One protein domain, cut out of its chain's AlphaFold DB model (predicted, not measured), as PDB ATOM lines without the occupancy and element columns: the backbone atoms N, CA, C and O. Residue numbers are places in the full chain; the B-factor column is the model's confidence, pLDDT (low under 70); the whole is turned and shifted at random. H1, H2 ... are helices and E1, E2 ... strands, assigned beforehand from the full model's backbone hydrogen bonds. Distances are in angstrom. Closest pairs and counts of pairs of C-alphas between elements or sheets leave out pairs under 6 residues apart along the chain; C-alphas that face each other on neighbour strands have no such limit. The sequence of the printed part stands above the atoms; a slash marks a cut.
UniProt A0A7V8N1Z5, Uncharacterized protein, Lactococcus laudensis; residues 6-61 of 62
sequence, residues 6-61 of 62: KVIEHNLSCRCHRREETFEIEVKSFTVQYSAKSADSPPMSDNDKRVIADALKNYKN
ATOM      1  N   LYS A   6     176.738 104.769 269.692       55.91
ATOM      2  CA  LYS A   6     176.956 103.433 269.124       55.91
ATOM      3  C   LYS A   6     175.661 102.922 268.496       55.91
ATOM      4  O   LYS A   6     174.628 102.823 269.153       55.91
ATOM      5  N   VAL A   7     175.704 102.597 267.206       60.25
ATOM      6  CA  VAL A   7     174.584 101.943 266.513       60.25
ATOM      7  C   VAL A   7     174.663 100.447 266.811       60.25
ATOM      8  O   VAL A   7     175.672  99.814 266.509       60.25
ATOM      9  N   ILE A   8     173.624  99.886 267.431       56.94
ATOM     10  CA  ILE A   8     173.533  98.448 267.702       56.94
ATOM     11  C   ILE A   8     172.595  97.826 266.669       56.94
ATOM     12  O   ILE A   8     171.392  98.092 266.671       56.94
ATOM     13  N   GLU A   9     173.138  96.982 265.795       53.47
ATOM     14  CA  GLU A   9     172.341  96.158 264.889       53.47
ATOM     15  C   GLU A   9     171.700  95.008 265.680       53.47
ATOM     16  O   GLU A   9     172.382  94.111 266.173       53.47
ATOM     17  N   HIS A  10     170.375  95.033 265.830       47.91
ATOM     18  CA  HIS A  10     169.613  93.912 266.380       47.91
ATOM     19  C   HIS A  10     168.928  93.143 265.249       47.91
ATOM     20  O   HIS A  10     168.208  93.728 264.444       47.91
ATOM     21  N   ASN A  11     169.075  91.814 265.251       49.41
ATOM     22  CA  ASN A  11     168.326  90.895 264.390       49.41
ATOM     23  C   ASN A  11     166.917  90.665 264.962       49.41
ATOM     24  O   ASN A  11     166.561  89.576 265.408       49.41
ATOM     25  N   LEU A  12     166.137  91.739 265.050       47.91
ATOM     26  CA  LEU A  12     164.711  91.660 265.315       47.91
ATOM     27  C   LEU A  12     164.033  91.877 263.969       47.91
ATOM     28  O   LEU A  12     164.312  92.845 263.277       47.91
ATOM     29  N   SER A  13     163.100  91.007 263.607       54.47
ATOM     30  CA  SER A  13     162.228  91.134 262.430       54.47
ATOM     31  C   SER A  13     161.427  92.449 262.382       54.47
ATOM     32  O   SER A  13     160.724  92.723 261.409       54.47
ATOM     33  N   CYS A  14     161.556  93.297 263.405       55.84
ATOM     34  CA  CYS A  14     161.141  94.682 263.372       55.84
ATOM     35  C   CYS A  14     162.219  95.518 262.663       55.84
ATOM     36  O   CYS A  14     163.357  95.608 263.113       55.84
ATOM     37  N   ARG A  15     161.856  96.195 261.567       57.31
ATOM     38  CA  ARG A  15     162.696  97.209 260.894       57.31
ATOM     39  C   ARG A  15     162.894  98.472 261.758       57.31
ATOM     40  O   ARG A  15     162.955  99.581 261.243       57.31
ATOM     41  N   CYS A  16     162.903  98.324 263.080       65.69
ATOM     42  CA  CYS A  16     163.085  99.413 264.012       65.69
ATOM     43  C   CYS A  16     164.566  99.761 264.022       65.69
ATOM     44  O   CYS A  16     165.392  98.974 264.484       65.69
ATOM     45  N   HIS A  17     164.909 100.948 263.546       72.25
ATOM     46  CA  HIS A  17     166.250 101.464 263.751       72.25
ATOM     47  C   HIS A  17     166.398 101.719 265.251       72.25
ATOM     48  O   HIS A  17     165.656 102.522 265.799       72.25
ATOM     49  N   ARG A  18     167.271 100.998 265.954       75.12
ATOM     50  CA  ARG A  18     167.529 101.244 267.380       75.12
ATOM     51  C   ARG A  18     168.815 102.026 267.548       75.12
ATOM     52  O   ARG A  18     169.762 101.856 266.784       75.12
ATOM     53  N   ARG A  19     168.830 102.891 268.553       82.31
ATOM     54  CA  ARG A  19     169.996 103.679 268.928       82.31
ATOM     55  C   ARG A  19     170.259 103.554 270.401       82.31
ATOM     56  O   ARG A  19     169.331 103.399 271.190       82.31
ATOM     57  N   GLU A  20     171.535 103.635 270.724       86.00
ATOM     58  CA  GLU A  20     172.025 103.654 272.079       86.00
ATOM     59  C   GLU A  20     172.743 104.982 272.316       86.00
ATOM     60  O   GLU A  20     173.632 105.365 271.553       86.00
ATOM     61  N   GLU A  21     172.326 105.695 273.360       85.62
ATOM     62  CA  GLU A  21     173.006 106.897 273.832       85.62
ATOM     63  C   GLU A  21     173.368 106.742 275.309       85.62
ATOM     64  O   GLU A  21     172.541 106.332 276.132       85.62
ATOM     65  N   THR A  22     174.619 107.069 275.635       86.44
ATOM     66  CA  THR A  22     175.147 107.024 277.000       86.44
ATOM     67  C   THR A  22     175.170 108.420 277.611       86.44
ATOM     68  O   THR A  22     175.643 109.381 277.009       86.44
ATOM     69  N   PHE A  23     174.677 108.512 278.840       82.69
ATOM     70  CA  PHE A  23     174.584 109.717 279.648       82.69
ATOM     71  C   PHE A  23     175.500 109.583 280.859       82.69
ATOM     72  O   PHE A  23     175.386 108.623 281.616       82.69
ATOM     73  N   GLU A  24     176.381 110.551 281.079       83.50
ATOM     74  CA  GLU A  24     177.168 110.631 282.310       83.50
ATOM     75  C   GLU A  24     176.461 111.547 283.312       83.50
ATOM     76  O   GLU A  24     176.324 112.748 283.084       83.50
ATOM     77  N   ILE A  25     175.996 110.976 284.423       81.56
ATOM     78  CA  ILE A  25     175.279 111.686 285.487       81.56
ATOM     79  C   ILE A  25     175.931 111.314 286.818       81.56
ATOM     80  O   ILE A  25     175.999 110.136 287.159       81.56
ATOM     81  N   GLU A  26     176.416 112.307 287.570       78.75
ATOM     82  CA  GLU A  26     177.005 112.116 288.912       78.75
ATOM     83  C   GLU A  26     178.034 110.966 288.964       78.75
ATOM     84  O   GLU A  26     178.016 110.114 289.854       78.75
ATOM     85  N   VAL A  27     178.946 110.948 287.981       77.56
ATOM     86  CA  VAL A  27     180.040 109.962 287.843       77.56
ATOM     87  C   VAL A  27     179.554 108.536 287.513       77.56
ATOM     88  O   VAL A  27     180.298 107.565 287.632       77.56
ATOM     89  N   LYS A  28     178.303 108.379 287.068       81.19
ATOM     90  CA  LYS A  28     177.746 107.105 286.592       81.19
ATOM     91  C   LYS A  28     177.315 107.227 285.137       81.19
ATOM     92  O   LYS A  28     176.684 108.208 284.750       81.19
ATOM     93  N   SER A  29     177.633 106.208 284.348       84.56
ATOM     94  CA  SER A  29     177.185 106.089 282.964       84.56
ATOM     95  C   SER A  29     175.843 105.362 282.909       84.56
ATOM     96  O   SER A  29     175.695 104.267 283.451       84.56
ATOM     97  N   PHE A  30     174.872 105.971 282.240       83.88
ATOM     98  CA  PHE A  30     173.552 105.413 281.991       83.88
ATOM     99  C   PHE A  30     173.359 105.242 280.498       83.88
ATOM    100  O   PHE A  30     173.456 106.202 279.742       83.88
ATOM    101  N   THR A  31     173.062 104.025 280.077       87.56
ATOM    102  CA  THR A  31     172.856 103.711 278.669       87.56
ATOM    103  C   THR A  31     171.367 103.589 278.393       87.56
ATOM    104  O   THR A  31     170.684 102.776 279.015       87.56
ATOM    105  N   VAL A  32     170.862 104.402 277.467       85.19
ATOM    106  CA  VAL A  32     169.456 104.399 277.060       85.19
ATOM    107  C   VAL A  32     169.357 103.904 275.627       85.19
ATOM    108  O   VAL A  32     169.982 104.457 274.723       85.19
ATOM    109  N   GLN A  33     168.535 102.876 275.424       85.12
ATOM    110  CA  GLN A  33     168.202 102.367 274.099       85.12
ATOM    111  C   GLN A  33     166.807 102.828 273.690       85.12
ATOM    112  O   GLN A  33     165.852 102.693 274.455       85.12
ATOM    113  N   TYR A  34     166.677 103.344 272.472       81.56
ATOM    114  CA  TYR A  34     165.404 103.837 271.956       81.56
ATOM    115  C   TYR A  34     165.246 103.568 270.458       81.56
ATOM    116  O   TYR A  34     166.211 103.337 269.725       81.56
ATOM    117  N   SER A  35     163.994 103.574 270.006       81.56
ATOM    118  CA  SER A  35     163.646 103.396 268.598       81.56
ATOM    119  C   SER A  35     163.755 104.726 267.848       81.56
ATOM    120  O   SER A  35     163.066 105.693 268.165       81.56
ATOM    121  N   ALA A  36     164.589 104.754 266.820       79.38
ATOM    122  CA  ALA A  36     164.657 105.772 265.786       79.38
ATOM    123  C   ALA A  36     163.750 105.407 264.597       79.38
ATOM    124  O   ALA A  36     163.505 104.237 264.294       79.38
ATOM    125  N   LYS A  37     163.254 106.432 263.899       76.00
ATOM    126  CA  LYS A  37     162.392 106.253 262.718       76.00
ATOM    127  C   LYS A  37     163.168 105.736 261.504       76.00
ATOM    128  O   LYS A  37     162.610 105.005 260.696       76.00
ATOM    129  N   SER A  38     164.434 106.125 261.379       76.75
ATOM    130  CA  SER A  38     165.338 105.771 260.281       76.75
ATOM    131  C   SER A  38     166.785 105.688 260.774       76.75
ATOM    132  O   SER A  38     167.116 106.231 261.832       76.75
ATOM    133  N   ALA A  39     167.661 105.056 259.988       73.81
ATOM    134  CA  ALA A  39     169.099 105.023 260.266       73.81
ATOM    135  C   ALA A  39     169.717 106.432 260.326       73.81
ATOM    136  O   ALA A  39     170.597 106.657 261.150       73.81
ATOM    137  N   ASP A  40     169.186 107.380 259.545       79.62
ATOM    138  CA  ASP A  40     169.675 108.764 259.429       79.62
ATOM    139  C   ASP A  40     169.000 109.754 260.387       79.62
ATOM    140  O   ASP A  40     169.243 110.957 260.313       79.62
ATOM    141  N   SER A  41     168.118 109.286 261.277       79.75
ATOM    142  CA  SER A  41     167.481 110.175 262.258       79.75
ATOM    143  C   SER A  41     168.553 110.948 263.051       79.75
ATOM    144  O   SER A  41     169.660 110.454 263.236       79.75
ATOM    145  N   PRO A  42     168.314 112.165 263.543       82.88
ATOM    146  CA  PRO A  42     169.268 112.795 264.450       82.88
ATOM    147  C   PRO A  42     169.310 112.045 265.801       82.88
ATOM    148  O   PRO A  42     168.372 111.307 266.129       82.88
ATOM    149  N   PRO A  43     170.404 112.155 266.578       84.44
ATOM    150  CA  PRO A  43     170.404 111.742 267.984       84.44
ATOM    151  C   PRO A  43     169.341 112.522 268.777       84.44
ATOM    152  O   PRO A  43     168.753 113.478 268.266       84.44
ATOM    153  N   MET A  44     169.079 112.111 270.019       86.94
ATOM    154  CA  MET A  44     168.158 112.826 270.904       86.94
ATOM    155  C   MET A  44     168.512 114.312 270.996       86.94
ATOM    156  O   MET A  44     169.689 114.689 271.041       86.94
ATOM    157  N   SER A  45     167.476 115.152 271.043       88.75
ATOM    158  CA  SER A  45     167.655 116.590 271.215       88.75
ATOM    159  C   SER A  45     168.219 116.901 272.603       88.75
ATOM    160  O   SER A  45     167.999 116.152 273.555       88.75
ATOM    161  N   ASP A  46     168.903 118.036 272.756       86.31
ATOM    162  CA  ASP A  46     169.429 118.454 274.063       86.31
ATOM    163  C   ASP A  46     168.330 118.594 275.128       86.31
ATOM    164  O   ASP A  46     168.581 118.374 276.313       86.31
ATOM    165  N   ASN A  47     167.101 118.925 274.715       89.50
ATOM    166  CA  ASN A  47     165.955 118.991 275.614       89.50
ATOM    167  C   ASN A  47     165.539 117.598 276.108       89.50
ATOM    168  O   ASN A  47     165.396 117.397 277.313       89.50
ATOM    169  N   ASP A  48     165.417 116.625 275.202       87.81
ATOM    170  CA  ASP A  48     165.083 115.240 275.566       87.81
ATOM    171  C   ASP A  48     166.163 114.640 276.470       87.81
ATOM    172  O   ASP A  48     165.864 113.978 277.464       87.81
ATOM    173  N   LYS A  49     167.431 114.949 276.176       86.31
ATOM    174  CA  LYS A  49     168.574 114.532 276.991       86.31
ATOM    175  C   LYS A  49     168.491 115.052 278.423       86.31
ATOM    176  O   LYS A  49     168.760 114.292 279.349       86.31
ATOM    177  N   ARG A  50     168.102 116.318 278.614       88.06
ATOM    178  CA  ARG A  50     167.895 116.903 279.952       88.06
ATOM    179  C   ARG A  50     166.750 116.221 280.692       88.06
ATOM    180  O   ARG A  50     166.945 115.806 281.827       88.06
ATOM    181  N   VAL A  51     165.604 116.042 280.036       89.94
ATOM    182  CA  VAL A  51     164.428 115.392 280.642       89.94
ATOM    183  C   VAL A  51     164.759 113.969 281.099       89.94
ATOM    184  O   VAL A  51     164.417 113.577 282.214       89.94
ATOM    185  N   ILE A  52     165.465 113.199 280.267       87.50
ATOM    186  CA  ILE A  52     165.892 111.836 280.603       87.50
ATOM    187  C   ILE A  52     166.922 111.842 281.732       87.50
ATOM    188  O   ILE A  52     166.817 111.025 282.645       87.50
ATOM    189  N   ALA A  53     167.893 112.758 281.712       86.38
ATOM    190  CA  ALA A  53     168.879 112.866 282.782       86.38
ATOM    191  C   ALA A  53     168.225 113.186 284.138       86.38
ATOM    192  O   ALA A  53     168.554 112.547 285.140       86.38
ATOM    193  N   ASP A  54     167.251 114.098 284.165       87.69
ATOM    194  CA  ASP A  54     166.488 114.429 285.371       87.69
ATOM    195  C   ASP A  54     165.653 113.235 285.857       87.69
ATOM    196  O   ASP A  54     165.638 112.922 287.049       87.69
ATOM    197  N   ALA A  55     165.003 112.510 284.941       86.81
ATOM    198  CA  ALA A  55     164.259 111.296 285.273       86.81
ATOM    199  C   ALA A  55     165.167 110.199 285.860       86.81
ATOM    200  O   ALA A  55     164.821 109.589 286.872       86.81
ATOM    201  N   LEU A  56     166.350 109.976 285.276       83.94
ATOM    202  CA  LEU A  56     167.334 108.997 285.755       83.94
ATOM    203  C   LEU A  56     167.902 109.370 287.128       83.94
ATOM    204  O   LEU A  56     168.103 108.495 287.974       83.94
ATOM    205  N   LYS A  57     168.122 110.666 287.369       82.12
ATOM    206  CA  LYS A  57     168.544 111.180 288.673       82.12
ATOM    207  C   LYS A  57     167.477 110.938 289.743       82.12
ATOM    208  O   LYS A  57     167.805 110.485 290.837       82.12
ATOM    209  N   ASN A  58     166.204 111.166 289.419       77.00
ATOM    210  CA  ASN A  58     165.090 110.962 290.350       77.00
ATOM    211  C   ASN A  58     164.772 109.480 290.602       77.00
ATOM    212  O   ASN A  58     164.477 109.115 291.738       77.00
ATOM    213  N   TYR A  59     164.896 108.614 289.590       73.19
ATOM    214  CA  TYR A  59     164.694 107.166 289.733       73.19
ATOM    215  C   TYR A  59     165.639 106.533 290.767       73.19
ATOM    216  O   TYR A  59     165.262 105.585 291.443       73.19
ATOM    217  N   LYS A  60     166.856 107.064 290.930       61.16
ATOM    218  CA  LYS A  60     167.820 106.586 291.936       61.16
ATOM    219  C   LYS A  60     167.569 107.082 293.360       61.16
ATOM    220  O   LYS A  60     168.168 106.532 294.280       61.16
ATOM    221  N   ASN A  61     166.743 108.112 293.525       55.50
ATOM    222  CA  ASN A  61     166.400 108.682 294.829       55.50
ATOM    223  C   ASN A  61     165.061 108.147 295.375       55.50
ATOM    224  O   ASN A  61     164.628 108.606 296.430       55.50
TER     225      ASN A  61
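Overview. This is residues 6 to 61 of the 62 residues of an uncharacterized protein of Lactococcus laudensis (UniProt A0A7V8N1Z5). A long two-stranded hairpin, E1 and E2, has a wide loop of residues 6 to 16 near its open end, and the chain after E2 folds back to helix H1, which sits loosely beside the turn end. The 56 printed residues hold E1, E2 and H1 in that order; the sheet is antiparallel and the class is mixed, helices and strands. The whole is loose, with a radius of gyration of the C-alphas of 12.7 A, and elongated, spanning 37 by 21 by 16 A.

Along the chain. E1, residues 17 to 25, begins at C-alpha 17 (166.250, 101.464, 263.751) and is 25.7 A long. E2, residues 28 to 36, is 24.6 A long. H1, residues 46 to 59, is 19.9 A long and ends at C-alpha 59 (164.694, 107.166, 289.733).

Arrangement. E1 and E2 form an antiparallel hairpin at 157 degrees; N 19 and O 34, 2.9 A, are within hydrogen-bond range. The closest C-alphas of E1 and H1 are those of Ile 25 and Ala 53, 7.0 A apart. In H1 every O i to N i+4 pair is within hydrogen-bond range.

Size, cuts and confidence. The C-alphas farthest apart, of Ser 13 and Asn 61, are 37.1 A apart. The printed part has no cut, and no link is long. The model's pLDDT is under 70 in residues 6 to 16 and 60 to 61.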